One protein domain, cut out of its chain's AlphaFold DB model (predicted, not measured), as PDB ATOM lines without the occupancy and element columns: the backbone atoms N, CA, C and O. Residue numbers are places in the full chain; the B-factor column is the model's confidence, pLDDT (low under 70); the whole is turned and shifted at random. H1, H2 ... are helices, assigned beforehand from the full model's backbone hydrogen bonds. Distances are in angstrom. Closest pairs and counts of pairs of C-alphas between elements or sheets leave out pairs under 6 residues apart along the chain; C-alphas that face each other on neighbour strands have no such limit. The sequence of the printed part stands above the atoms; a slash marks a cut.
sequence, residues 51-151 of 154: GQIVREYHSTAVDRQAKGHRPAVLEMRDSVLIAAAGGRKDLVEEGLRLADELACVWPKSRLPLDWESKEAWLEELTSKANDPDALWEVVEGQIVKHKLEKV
ATOM      1  N   GLY A  51      -5.193  39.468  -5.919       95.19
ATOM      2  CA  GLY A  51      -5.816  38.523  -6.845       95.19
ATOM      3  C   GLY A  51      -5.937  39.049  -8.280       95.19
ATOM      4  O   GLY A  51      -5.861  38.263  -9.216       95.19
ATOM      5  N   GLN A  52      -6.117  40.358  -8.481       94.50
ATOM      6  CA  GLN A  52      -6.070  40.953  -9.824       94.50
ATOM      7  C   GLN A  52      -4.649  40.903 -10.391       94.50
ATOM      8  O   GLN A  52      -4.474  40.487 -11.529       94.50
ATOM      9  N   ILE A  53      -3.638  41.233  -9.582       92.94
ATOM     10  CA  ILE A  53      -2.227  41.175  -9.995       92.94
ATOM     11  C   ILE A  53      -1.847  39.753 -10.438       92.94
ATOM     12  O   ILE A  53      -1.329  39.566 -11.537       92.94
ATOM     13  N   VAL A  54      -2.140  38.747  -9.610       95.94
ATOM     14  CA  VAL A  54      -1.819  37.337  -9.897       95.94
ATOM     15  C   VAL A  54      -2.541  36.840 -11.153       95.94
ATOM     16  O   VAL A  54      -1.921  36.221 -12.016       95.94
ATOM     17  N   ARG A  55      -3.831  37.161 -11.312       95.25
ATOM     18  CA  ARG A  55      -4.592  36.756 -12.504       95.25
ATOM     19  C   ARG A  55      -4.074  37.393 -13.790       95.25
ATOM     20  O   ARG A  55      -4.057  36.720 -14.816       95.25
ATOM     21  N   GLU A  56      -3.592  38.634 -13.748       94.06
ATOM     22  CA  GLU A  56      -2.965  39.249 -14.923       94.06
ATOM     23  C   GLU A  56      -1.623  38.600 -15.284       94.06
ATOM     24  O   GLU A  56      -1.322  38.442 -16.473       94.06
ATOM     25  N   TYR A  57      -0.839  38.137 -14.300       95.31
ATOM     26  CA  TYR A  57       0.330  37.292 -14.578       95.31
ATOM     27  C   TYR A  57      -0.077  35.988 -15.273       95.31
ATOM     28  O   TYR A  57       0.497  35.651 -16.312       95.31
ATOM     29  N   HIS A  58      -1.097  35.293 -14.755       95.81
ATOM     30  CA  HIS A  58      -1.613  34.054 -15.347       95.81
ATOM     31  C   HIS A  58      -2.096  34.282 -16.786       95.81
ATOM     32  O   HIS A  58      -1.649  33.594 -17.706       95.81
ATOM     33  N   SER A  59      -2.937  35.299 -17.010       94.25
ATOM     34  CA  SER A  59      -3.428  35.655 -18.346       94.25
ATOM     35  C   SER A  59      -2.281  35.980 -19.299       94.25
ATOM     36  O   SER A  59      -2.292  35.544 -20.448       94.25
ATOM     37  N   THR A  60      -1.264  36.709 -18.835       91.56
ATOM     38  CA  THR A  60      -0.090  37.045 -19.648       91.56
ATOM     39  C   THR A  60       0.717  35.803 -20.021       91.56
ATOM     40  O   THR A  60       1.163  35.683 -21.166       91.56
ATOM     41  N   ALA A  61       0.912  34.872 -19.087       93.81
ATOM     42  CA  ALA A  61       1.642  33.633 -19.331       93.81
ATOM     43  C   ALA A  61       0.923  32.742 -20.357       93.81
ATOM     44  O   ALA A  61       1.551  32.269 -21.312       93.81
ATOM     45  N   VAL A  62      -0.397  32.592 -20.216       95.00
ATOM     46  CA  VAL A  62      -1.254  31.847 -21.152       95.00
ATOM     47  C   VAL A  62      -1.242  32.489 -22.541       95.00
ATOM     48  O   VAL A  62      -0.983  31.806 -23.533       95.00
ATOM     49  N   ASP A  63      -1.424  33.809 -22.631       92.94
ATOM     50  CA  ASP A  63      -1.404  34.542 -23.902       92.94
ATOM     51  C   ASP A  63      -0.068  34.402 -24.638       92.94
ATOM     52  O   ASP A  63      -0.030  34.264 -25.864       92.94
ATOM     53  N   ARG A  64       1.050  34.465 -23.904       91.25
ATOM     54  CA  ARG A  64       2.388  34.283 -24.485       91.25
ATOM     55  C   ARG A  64       2.560  32.883 -25.050       91.25
ATOM     56  O   ARG A  64       3.096  32.754 -26.152       91.25
ATOM     57  N   GLN A  65       2.093  31.864 -24.334       91.44
ATOM     58  CA  GLN A  65       2.126  30.490 -24.820       91.44
ATOM     59  C   GLN A  65       1.263  30.329 -26.077       91.44
ATOM     60  O   GLN A  65       1.744  29.801 -27.079       91.44
ATOM     61  N   ALA A  66       0.037  30.855 -26.074       92.31
ATOM     62  CA  ALA A  66      -0.870  30.795 -27.222       92.31
ATOM     63  C   ALA A  66      -0.295  31.486 -28.473       92.31
ATOM     64  O   ALA A  66      -0.487  31.019 -29.594       92.31
ATOM     65  N   LYS A  67       0.460  32.576 -28.289       91.31
ATOM     66  CA  LYS A  67       1.143  33.311 -29.370       91.31
ATOM     67  C   LYS A  67       2.486  32.693 -29.779       91.31
ATOM     68  O   LYS A  67       3.179  33.248 -30.629       91.31
ATOM     69  N   GLY A  68       2.888  31.575 -29.170       88.12
ATOM     70  CA  GLY A  68       4.169  30.927 -29.448       88.12
ATOM     71  C   GLY A  68       5.370  31.817 -29.119       88.12
ATOM     72  O   GLY A  68       6.391  31.756 -29.809       88.12
ATOM     73  N   HIS A  69       5.253  32.680 -28.107       88.94
ATOM     74  CA  HIS A  69       6.349  33.518 -27.621       88.94
ATOM     75  C   HIS A  69       7.337  32.698 -26.767       88.94
ATOM     76  O   HIS A  69       7.333  31.465 -26.777       88.94
ATOM     77  N   ARG A  70       8.277  33.366 -26.089       88.56
ATOM     78  CA  ARG A  70       9.153  32.687 -25.125       88.56
ATOM     79  C   ARG A  70       8.347  32.257 -23.885       88.56
ATOM     80  O   ARG A  70       7.444  33.003 -23.498       88.56
ATOM     81  N   PRO A  71       8.687  31.106 -23.272       92.94
ATOM     82  CA  PRO A  71       8.124  30.659 -21.999       92.94
ATOM     83  C   PRO A  71       8.095  31.763 -20.939       92.94
ATOM     84  O   PRO A  71       9.091  32.455 -20.727       92.94
ATOM     85  N   ALA A  72       6.957  31.912 -20.267       93.12
ATOM     86  CA  ALA A  72       6.732  32.913 -19.225       93.12
ATOM     87  C   ALA A  72       7.172  32.389 -17.844       93.12
ATOM     88  O   ALA A  72       6.401  32.377 -16.889       93.12
ATOM     89  N   VAL A  73       8.407  31.879 -17.772       94.06
ATOM     90  CA  VAL A  73       8.954  31.213 -16.576       94.06
ATOM     91  C   VAL A  73       8.961  32.148 -15.369       94.06
ATOM     92  O   VAL A  73       8.516  31.770 -14.288       94.06
ATOM     93  N   LEU A  74       9.466  33.369 -15.556       91.69
ATOM     94  CA  LEU A  74       9.593  34.346 -14.476       91.69
ATOM     95  C   LEU A  74       8.223  34.838 -14.025       91.69
ATOM     96  O   LEU A  74       7.966  34.880 -12.833       91.69
ATOM     97  N   GLU A  75       7.326  35.126 -14.966       94.12
ATOM     98  CA  GLU A  75       5.968  35.566 -14.655       94.12
ATOM     99  C   GLU A  75       5.193  34.527 -13.836       94.12
ATOM    100  O   GLU A  75       4.515  34.895 -12.879       94.12
ATOM    101  N   MET A  76       5.321  33.239 -14.172       96.88
ATOM    102  CA  MET A  76       4.691  32.162 -13.402       96.88
ATOM    103  C   MET A  76       5.332  31.966 -12.029       96.88
ATOM    104  O   MET A  76       4.632  31.710 -11.053       96.88
ATOM    105  N   ARG A  77       6.657  32.105 -11.927       96.12
ATOM    106  CA  ARG A  77       7.341  32.070 -10.630       96.12
ATOM    107  C   ARG A  77       6.861  33.217  -9.741       96.12
ATOM    108  O   ARG A  77       6.499  32.998  -8.589       96.12
ATOM    109  N   ASP A  78       6.845  34.429 -10.280       94.94
ATOM    110  CA  ASP A  78       6.495  35.630  -9.535       94.94
ATOM    111  C   ASP A  78       5.022  35.602  -9.105       94.94
ATOM    112  O   ASP A  78       4.731  35.963  -7.968       94.94
ATOM    113  N   SER A  79       4.099  35.103  -9.940       96.62
ATOM    114  CA  SER A  79       2.680  34.999  -9.570       96.62
ATOM    115  C   SER A  79       2.458  34.119  -8.334       96.62
ATOM    116  O   SER A  79       1.712  34.507  -7.433       96.62
ATOM    117  N   VAL A  80       3.158  32.984  -8.250       97.62
ATOM    118  CA  VAL A  80       3.095  32.059  -7.110       97.62
ATOM    119  C   VAL A  80       3.750  32.660  -5.867       97.62
ATOM    120  O   VAL A  80       3.151  32.646  -4.792       97.62
ATOM    121  N   LEU A  81       4.955  33.225  -5.990       96.62
ATOM    122  CA  LEU A  81       5.685  33.756  -4.832       96.62
ATOM    123  C   LEU A  81       5.036  35.024  -4.258       96.62
ATOM    124  O   LEU A  81       4.994  35.193  -3.043       96.62
ATOM    125  N   ILE A  82       4.476  35.889  -5.108       94.31
ATOM    126  CA  ILE A  82       3.722  37.074  -4.674       94.31
ATOM    127  C   ILE A  82       2.439  36.655  -3.940       94.31
ATOM    128  O   ILE A  82       2.110  37.227  -2.898       94.31
ATOM    129  N   ALA A  83       1.731  35.635  -4.435       95.69
ATOM    130  CA  ALA A  83       0.576  35.071  -3.738       95.69
ATOM    131  C   ALA A  83       0.954  34.479  -2.369       95.69
ATOM    132  O   ALA A  83       0.257  34.730  -1.382       95.69
ATOM    133  N   ALA A  84       2.067  33.743  -2.304       96.31
ATOM    134  CA  ALA A  84       2.580  33.141  -1.077       96.31
ATOM    135  C   ALA A  84       2.964  34.202  -0.035       96.31
ATOM    136  O   ALA A  84       2.502  34.131   1.102       96.31
ATOM    137  N   ALA A  85       3.707  35.236  -0.441       93.81
ATOM    138  CA  ALA A  85       4.075  36.357   0.425       93.81
ATOM    139  C   ALA A  85       2.842  37.106   0.967       93.81
ATOM    140  O   ALA A  85       2.840  37.583   2.097       93.81
ATOM    141  N   GLY A  86       1.765  37.175   0.180       91.81
ATOM    142  CA  GLY A  86       0.480  37.733   0.605       91.81
ATOM    143  C   GLY A  86      -0.412  36.783   1.415       91.81
ATOM    144  O   GLY A  86      -1.567  37.123   1.672       91.81
ATOM    145  N   GLY A  87       0.063  35.584   1.769       93.81
ATOM    146  CA  GLY A  87      -0.688  34.591   2.544       93.81
ATOM    147  C   GLY A  87      -1.881  33.965   1.808       93.81
ATOM    148  O   GLY A  87      -2.759  33.370   2.437       93.81
ATOM    149  N   ARG A  88      -1.950  34.090   0.476       95.81
ATOM    150  CA  ARG A  88      -3.074  33.624  -0.349       95.81
ATOM    151  C   ARG A  88      -2.858  32.203  -0.854       95.81
ATOM    152  O   ARG A  88      -2.537  31.990  -2.020       95.81
ATOM    153  N   LYS A  89      -3.068  31.227   0.033       95.75
ATOM    154  CA  LYS A  89      -2.915  29.789  -0.271       95.75
ATOM    155  C   LYS A  89      -3.738  29.333  -1.476       95.75
ATOM    156  O   LYS A  89      -3.248  28.557  -2.284       95.75
ATOM    157  N   ASP A  90      -4.944  29.873  -1.635       96.88
ATOM    158  CA  ASP A  90      -5.818  29.595  -2.775       96.88
ATOM    159  C   ASP A  90      -5.171  29.981  -4.116       96.88
ATOM    160  O   ASP A  90      -5.196  29.206  -5.069       96.88
ATOM    161  N   LEU A  91      -4.525  31.150  -4.170       97.25
ATOM    162  CA  LEU A  91      -3.825  31.628  -5.363       97.25
ATOM    163  C   LEU A  91      -2.504  30.885  -5.603       97.25
ATOM    164  O   LEU A  91      -2.114  30.698  -6.753       97.25
ATOM    165  N   VAL A  92      -1.825  30.444  -4.539       97.75
ATOM    166  CA  VAL A  92      -0.618  29.606  -4.641       97.75
ATOM    167  C   VAL A  92      -0.955  28.259  -5.275       97.75
ATOM    168  O   VAL A  92      -0.292  27.850  -6.223       97.75
ATOM    169  N   GLU A  93      -2.004  27.587  -4.795       97.94
ATOM    170  CA  GLU A  93      -2.453  26.301  -5.340       97.94
ATOM    171  C   GLU A  93      -2.876  26.418  -6.812       97.94
ATOM    172  O   GLU A  93      -2.503  25.579  -7.636       97.94
ATOM    173  N   GLU A  94      -3.617  27.477  -7.158       97.81
ATOM    174  CA  GLU A  94      -3.985  27.783  -8.544       97.81
ATOM    175  C   GLU A  94      -2.738  28.008  -9.415       97.81
ATOM    176  O   GLU A  94      -2.610  27.413 -10.488       97.81
ATOM    177  N   GLY A  95      -1.800  28.835  -8.946       97.69
ATOM    178  CA  GLY A  95      -0.589  29.183  -9.683       97.69
ATOM    179  C   GLY A  95       0.352  27.997  -9.895       97.69
ATOM    180  O   GLY A  95       0.868  27.829 -10.997       97.69
ATOM    181  N   LEU A  96       0.529  27.130  -8.891       98.19
ATOM    182  CA  LEU A  96       1.329  25.906  -9.014       98.19
ATOM    183  C   LEU A  96       0.721  24.928 -10.027       98.19
ATOM    184  O   LEU A  96       1.451  24.346 -10.830       98.19
ATOM    185  N   ARG A  97      -0.612  24.785 -10.045       98.31
ATOM    186  CA  ARG A  97      -1.300  23.962 -11.052       98.31
ATOM    187  C   ARG A  97      -1.080  24.510 -12.460       98.31
ATOM    188  O   ARG A  97      -0.700  23.760 -13.354       98.31
ATOM    189  N   LEU A  98      -1.262  25.817 -12.654       97.94
ATOM    190  CA  LEU A  98      -1.043  26.448 -13.955       97.94
ATOM    191  C   LEU A  98       0.428  26.369 -14.397       97.94
ATOM    192  O   LEU A  98       0.714  26.174 -15.577       97.94
ATOM    193  N   ALA A  99       1.369  26.501 -13.460       97.62
ATOM    194  CA  ALA A  99       2.794  26.349 -13.725       97.62
ATOM    195  C   ALA A  99       3.123  24.937 -14.235       97.62
ATOM    196  O   ALA A  99       3.862  24.803 -15.211       97.62
ATOM    197  N   ASP A 100       2.535  23.900 -13.631       97.94
ATOM    198  CA  ASP A 100       2.677  22.510 -14.074       97.94
ATOM    199  C   ASP A 100       2.143  22.295 -15.500       97.94
ATOM    200  O   ASP A 100       2.840  21.731 -16.353       97.94
ATOM    201  N   GLU A 101       0.943  22.812 -15.778       97.31
ATOM    202  CA  GLU A 101       0.292  22.735 -17.089       97.31
ATOM    203  C   GLU A 101       1.114  23.435 -18.181       97.31
ATOM    204  O   GLU A 101       1.361  22.866 -19.248       97.31
ATOM    205  N   LEU A 102       1.587  24.658 -17.917       96.25
ATOM    206  CA  LEU A 102       2.375  25.431 -18.877       96.25
ATOM    207  C   LEU A 102       3.769  24.833 -19.096       96.25
ATOM    208  O   LEU A 102       4.227  24.755 -20.239       96.25
ATOM    209  N   ALA A 103       4.425  24.351 -18.039       95.38
ATOM    210  CA  ALA A 103       5.748  23.743 -18.148       95.38
ATOM    211  C   ALA A 103       5.745  22.458 -18.993       95.38
ATOM    212  O   ALA A 103       6.738  22.171 -19.663       95.38
ATOM    213  N   CYS A 104       4.626  21.724 -19.045       94.94
ATOM    214  CA  CYS A 104       4.460  20.574 -19.944       94.94
ATOM    215  C   CYS A 104       4.528  20.945 -21.432       94.94
ATOM    216  O   CYS A 104       4.928  20.119 -22.255       94.94
ATOM    217  N   VAL A 105       4.109  22.160 -21.794       94.31
ATOM    218  CA  VAL A 105       3.940  22.584 -23.194       94.31
ATOM    219  C   VAL A 105       4.964  23.625 -23.640       94.31
ATOM    220  O   VAL A 105       4.955  24.051 -24.801       94.31
ATOM    221  N   TRP A 106       5.861  24.048 -22.749       94.31
ATOM    222  CA  TRP A 106       6.900  25.005 -23.098       94.31
ATOM    223  C   TRP A 106       7.957  24.395 -24.030       94.31
ATOM    224  O   TRP A 106       8.479  23.305 -23.784       94.31
ATOM    225  N   PRO A 107       8.336  25.108 -25.105       91.44
ATOM    226  CA  PRO A 107       9.397  24.653 -25.991       91.44
ATOM    227  C   PRO A 107      10.744  24.650 -25.258       91.44
ATOM    228  O   PRO A 107      11.286  25.712 -24.949       91.44
ATOM    229  N   LYS A 108      11.319  23.456 -25.052       88.50
ATOM    230  CA  LYS A 108      12.600  23.255 -24.340       88.50
ATOM    231  C   LYS A 108      13.739  24.128 -24.871       88.50
ATOM    232  O   LYS A 108      14.531  24.648 -24.100       88.50
ATOM    233  N   SER A 109      13.781  24.350 -26.186       88.69
ATOM    234  CA  SER A 109      14.785  25.191 -26.856       88.69
ATOM    235  C   SER A 109      14.712  26.682 -26.508       88.69
ATOM    236  O   SER A 109      15.585  27.444 -26.915       88.69
ATOM    237  N   ARG A 110      13.662  27.121 -25.805       89.69
ATOM    238  CA  ARG A 110      13.454  28.519 -25.406       89.69
ATOM    239  C   ARG A 110      13.402  28.710 -23.893       89.69
ATOM    240  O   ARG A 110      13.095  29.818 -23.454       89.69
ATOM    241  N   LEU A 111      13.651  27.654 -23.122       91.75
ATOM    242  CA  LEU A 111      13.774  27.756 -21.674       91.75
ATOM    243  C   LEU A 111      15.079  28.481 -21.298       91.75
ATOM    244  O   LEU A 111      16.007  28.534 -22.114       91.75
ATOM    245  N   PRO A 112      15.144  29.079 -20.096       88.38
ATOM    246  CA  PRO A 112      16.387  29.612 -19.545       88.38
ATOM    247  C   PRO A 112      17.520  28.574 -19.567       88.38
ATOM    248  O   PRO A 112      17.270  27.375 -19.481       88.38
ATOM    249  N   LEU A 113      18.769  29.025 -19.705       87.25
ATOM    250  CA  LEU A 113      19.931  28.125 -19.799       87.25
ATOM    251  C   LEU A 113      20.213  27.377 -18.489       87.25
ATOM    252  O   LEU A 113      20.792  26.298 -18.516       87.25
ATOM    253  N   ASP A 114      19.819  27.973 -17.371       87.00
ATOM    254  CA  ASP A 114      19.873  27.432 -16.015       87.00
ATOM    255  C   ASP A 114      18.661  26.551 -15.676       87.00
ATOM    256  O   ASP A 114      18.552  26.056 -14.559       87.00
ATOM    257  N   TRP A 115      17.744  26.330 -16.624       90.31
ATOM    258  CA  TRP A 115      16.608  25.445 -16.413       90.31
ATOM    259  C   TRP A 115      17.035  23.975 -16.460       90.31
ATOM    260  O   TRP A 115      17.350  23.444 -17.527       90.31
ATOM    261  N   GLU A 116      16.971  23.294 -15.318       90.44
ATOM    262  CA  GLU A 116      17.332  21.877 -15.210       90.44
ATOM    263  C   GLU A 116      16.219  20.952 -15.723       90.44
ATOM    264  O   GLU A 116      16.378  20.231 -16.711       90.44
ATOM    265  N   SER A 117      15.063  20.973 -15.062       94.44
ATOM    266  CA  SER A 117      13.904  20.146 -15.396       94.44
ATOM    267  C   SER A 117      12.616  20.794 -14.896       94.44
ATOM    268  O   SER A 117      12.637  21.719 -14.084       94.44
ATOM    269  N   LYS A 118      11.475  20.314 -15.404       95.06
ATOM    270  CA  LYS A 118      10.159  20.747 -14.921       95.06
ATOM    271  C   LYS A 118      10.010  20.410 -13.436       95.06
ATOM    272  O   LYS A 118       9.551  21.242 -12.664       95.06
ATOM    273  N   GLU A 119      10.394  19.194 -13.067       96.94
ATOM    274  CA  GLU A 119      10.248  18.648 -11.722       96.94
ATOM    275  C   GLU A 119      11.087  19.445 -10.720       96.94
ATOM    276  O   GLU A 119      10.546  19.892  -9.713       96.94
ATOM    277  N   ALA A 120      12.358  19.716 -11.042       96.25
ATOM    278  CA  ALA A 120      13.244  20.509 -10.192       96.25
ATOM    279  C   ALA A 120      12.730  21.945 -10.023       96.25
ATOM    280  O   ALA A 120      12.699  22.468  -8.913       96.25
ATOM    281  N   TRP A 121      12.258  22.568 -11.109       96.44
ATOM    282  CA  TRP A 121      11.707  23.919 -11.043       96.44
ATOM    283  C   TRP A 121      10.424  23.999 -10.204       96.44
ATOM    284  O   TRP A 121      10.267  24.926  -9.409       96.44
ATOM    285  N   LEU A 122       9.505  23.038 -10.349       97.38
ATOM    286  CA  LEU A 122       8.273  23.002  -9.555       97.38
ATOM    287  C   LEU A 122       8.541  22.683  -8.084       97.38
ATOM    288  O   LEU A 122       7.882  23.256  -7.216       97.38
ATOM    289  N   GLU A 123       9.495  21.799  -7.795       97.81
ATOM    290  CA  GLU A 123       9.928  21.496  -6.430       97.81
ATOM    291  C   GLU A 123      10.534  22.736  -5.764       97.81
ATOM    292  O   GLU A 123      10.108  23.114  -4.672       97.81
ATOM    293  N   GLU A 124      11.446  23.433  -6.449       96.44
ATOM    294  CA  GLU A 124      12.028  24.690  -5.973       96.44
ATOM    295  C   GLU A 124      10.948  25.754  -5.733       96.44
ATOM    296  O   GLU A 124      10.925  26.405  -4.686       96.44
ATOM    297  N   LEU A 125      10.028  25.924  -6.688       96.88
ATOM    298  CA  LEU A 125       8.942  26.895  -6.586       96.88
ATOM    299  C   LEU A 125       8.022  26.587  -5.402       96.88
ATOM    300  O   LEU A 125       7.680  27.487  -4.635       96.88
ATOM    301  N   THR A 126       7.661  25.318  -5.226       97.62
ATOM    302  CA  THR A 126       6.831  24.852  -4.109       97.62
ATOM    303  C   THR A 126       7.550  25.044  -2.778       97.62
ATOM    304  O   THR A 126       6.947  25.515  -1.818       97.62
ATOM    305  N   SER A 127       8.844  24.725  -2.711       97.56
ATOM    306  CA  SER A 127       9.666  24.932  -1.518       97.56
ATOM    307  C   SER A 127       9.703  26.409  -1.122       97.56
ATOM    308  O   SER A 127       9.392  26.729   0.021       97.56
ATOM    309  N   LYS A 128       9.970  27.312  -2.074       96.12
ATOM    310  CA  LYS A 128       9.978  28.764  -1.834       96.12
ATOM    311  C   LYS A 128       8.609  29.312  -1.442       96.12
ATOM    312  O   LYS A 128       8.522  30.162  -0.567       96.12
ATOM    313  N   ALA A 129       7.535  28.829  -2.065       96.50
ATOM    314  CA  ALA A 129       6.175  29.241  -1.721       96.50
ATOM    315  C   ALA A 129       5.767  28.815  -0.297       96.50
ATOM    316  O   ALA A 129       4.902  29.444   0.309       96.50
ATOM    317  N   ASN A 130       6.394  27.765   0.239       96.12
ATOM    318  CA  ASN A 130       6.175  27.270   1.596       96.12
ATOM    319  C   ASN A 130       7.129  27.877   2.640       96.12
ATOM    320  O   ASN A 130       7.062  27.477   3.802       96.12
ATOM    321  N   ASP A 131       7.972  28.839   2.255       95.75
ATOM    322  CA  ASP A 131       8.874  29.568   3.153       95.75
ATOM    323  C   ASP A 131       8.438  31.045   3.280       95.75
ATOM    324  O   ASP A 131       8.995  31.939   2.634       95.75
ATOM    325  N   PRO A 132       7.379  31.323   4.067       88.25
ATOM    326  CA  PRO A 132       6.849  32.675   4.213       88.25
ATOM    327  C   PRO A 132       7.838  33.628   4.891       88.25
ATOM    328  O   PRO A 132       7.808  34.822   4.595       88.25
ATOM    329  N   ASP A 133       8.718  33.120   5.758       90.56
ATOM    330  CA  ASP A 133       9.700  33.935   6.472       90.56
ATOM    331  C   ASP A 133      10.761  34.457   5.496       90.56
ATOM    332  O   ASP A 133      10.989  35.666   5.425       90.56
ATOM    333  N   ALA A 134      11.321  33.586   4.648       92.81
ATOM    334  CA  ALA A 134      12.261  34.010   3.612       92.81
ATOM    335  C   ALA A 134      11.618  34.972   2.599       92.81
ATOM    336  O   ALA A 134      12.250  35.932   2.146       92.81
ATOM    337  N   LEU A 135      10.348  34.754   2.239       92.62
ATOM    338  CA  LEU A 135       9.613  35.679   1.370       92.62
ATOM    339  C   LEU A 135       9.430  37.050   2.027       92.62
ATOM    340  O   LEU A 135       9.591  38.075   1.358       92.62
ATOM    341  N   TRP A 136       9.130  37.083   3.324       90.31
ATOM    342  CA  TRP A 136       8.993  38.328   4.070       90.31
ATOM    343  C   TRP A 136      10.319  39.089   4.168       90.31
ATOM    344  O   TRP A 136      10.345  40.298   3.938       90.31
ATOM    345  N   GLU A 137      11.438  38.397   4.397       92.81
ATOM    346  CA  GLU A 137      12.774  39.010   4.379       92.81
ATOM    347  C   GLU A 137      13.089  39.684   3.036       92.81
ATOM    348  O   GLU A 137      13.643  40.788   2.996       92.81
ATOM    349  N   VAL A 138      12.697  39.059   1.919       90.25
ATOM    350  CA  VAL A 138      12.839  39.665   0.588       90.25
ATOM    351  C   VAL A 138      12.001  40.938   0.476       90.25
ATOM    352  O   VAL A 138      12.504  41.947  -0.029       90.25
ATOM    353  N   VAL A 139      10.748  40.920   0.945       87.94
ATOM    354  CA  VAL A 139       9.851  42.088   0.920       87.94
ATOM    355  C   VAL A 139      10.419  43.235   1.756       87.94
ATOM    356  O   VAL A 139      10.557  44.345   1.238       87.94
ATOM    357  N   GLU A 140      10.825  42.973   2.997       89.75
ATOM    358  CA  GLU A 140      11.464  43.958   3.881       89.75
ATOM    359  C   GLU A 140      12.729  44.547   3.245       89.75
ATOM    360  O   GLU A 140      12.911  45.767   3.186       89.75
ATOM    361  N   GLY A 141      13.567  43.694   2.646       89.44
ATOM    362  CA  GLY A 141      14.737  44.132   1.893       89.44
ATOM    363  C   GLY A 141      14.388  45.096   0.751       89.44
ATOM    364  O   GLY A 141      15.095  46.088   0.547       89.44
ATOM    365  N   GLN A 142      13.289  44.858   0.025       87.06
ATOM    366  CA  GLN A 142      12.817  45.782  -1.014       87.06
ATOM    367  C   GLN A 142      12.272  47.089  -0.432       87.06
ATOM    368  O   GLN A 142      12.558  48.151  -0.989       87.06
ATOM    369  N   ILE A 143      11.532  47.039   0.681       87.88
ATOM    370  CA  ILE A 143      11.003  48.231   1.361       87.88
ATOM    371  C   ILE A 143      12.148  49.172   1.734       87.88
ATOM    372  O   ILE A 143      12.114  50.350   1.361       87.88
ATOM    373  N   VAL A 144      13.192  48.642   2.375       89.25
ATOM    374  CA  VAL A 144      14.384  49.406   2.770       89.25
ATOM    375  C   VAL A 144      15.131  49.926   1.541       89.25
ATOM    376  O   VAL A 144      15.412  51.123   1.426       89.25
ATOM    377  N   LYS A 145      15.423  49.046   0.571       89.62
ATOM    378  CA  LYS A 145      16.178  49.396  -0.643       89.62
ATOM    379  C   LYS A 145      15.520  50.527  -1.431       89.62
ATOM    380  O   LYS A 145      16.209  51.422  -1.925       89.62
ATOM    381  N   HIS A 146      14.197  50.491  -1.547       86.06
ATOM    382  CA  HIS A 146      13.420  51.460  -2.311       86.06
ATOM    383  C   HIS A 146      12.846  52.597  -1.453       86.06
ATOM    384  O   HIS A 146      12.178  53.479  -1.991       86.06
ATOM    385  N   LYS A 147      13.157  52.633  -0.148       86.62
ATOM    386  CA  LYS A 147      12.689  53.646   0.815       86.62
ATOM    387  C   LYS A 147      11.158  53.775   0.831       86.62
ATOM    388  O   LYS A 147      10.622  54.878   0.971       86.62
ATOM    389  N   LEU A 148      10.462  52.648   0.669       82.25
ATOM    390  CA  LEU A 148       8.999  52.592   0.534       82.25
ATOM    391  C   LEU A 148       8.269  52.862   1.851       82.25
ATOM    392  O   LEU A 148       7.115  53.262   1.847       82.25
ATOM    393  N   GLU A 149       8.970  52.759   2.969       78.25
ATOM    394  CA  GLU A 149       8.528  53.131   4.317       78.25
ATOM    395  C   GLU A 149       8.058  54.597   4.447       78.25
ATOM    396  O   GLU A 149       7.352  54.952   5.389       78.25
ATOM    397  N   LYS A 150       8.387  55.463   3.478       72.75
ATOM    398  CA  LYS A 150       7.889  56.851   3.407       72.75
ATOM    399  C   LYS A 150       6.653  57.025   2.523       72.75
ATOM    400  O   LYS A 150       6.091  58.123   2.487       72.75
ATOM    401  N   VAL A 151       6.249  55.990   1.791       68.38
ATOM    402  CA  VAL A 151       5.067  56.015   0.929       68.38
ATOM    403  C   VAL A 151       3.840  55.901   1.826       68.38
ATOM    404  O   VAL A 151       3.556  54.850   2.392       68.38
TER     405      VAL A 151
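What this domain is: This is residues 51 to 151 of the 154 residues of an uncharacterized protein of Lentzea guizhouensis (UniProt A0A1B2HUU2). Four helices, H1 to H4, form an up-and-down bundle, each running against the one before, with H2 and H3 between H1 and H4. H5 turns off at one end, about perpendicular to H2. The printed part has 101 residues with five named helices, H1 to H5 in order, class all helix. It is compact, radius of gyration of the C-alphas 14.4 A, and elongated, 43 by 27 by 25 A.

Where its parts are: H1, residues 51 to 66, begins at C-alpha 51 (-5.816, 38.523, -6.845). H2 is residues 73 to 85, H3 89 to 105, 25.0 A long, and H4 118 to 129. H5, residues 132 to 146, ends at C-alpha 146 (13.420, 51.460, -2.311).

How they stand to each other: H1 and hub H2 form a hairpin, closest C-alphas Val 54 and Ser 79, 5.1 A. H5 touches H2 with residues 132 to 136 alone, closest C-alphas Leu 135 and Ala 85, 5.7 A. H1 and H4 are apart. Every O i to N i+4 pair is within hydrogen-bond range in H1, H2, H4 and H5; 12 of 13 in H3.

The domain as a whole: The printed part has no cut. Link H3 to H4 is long. Residue 151 is under pLDDT 70.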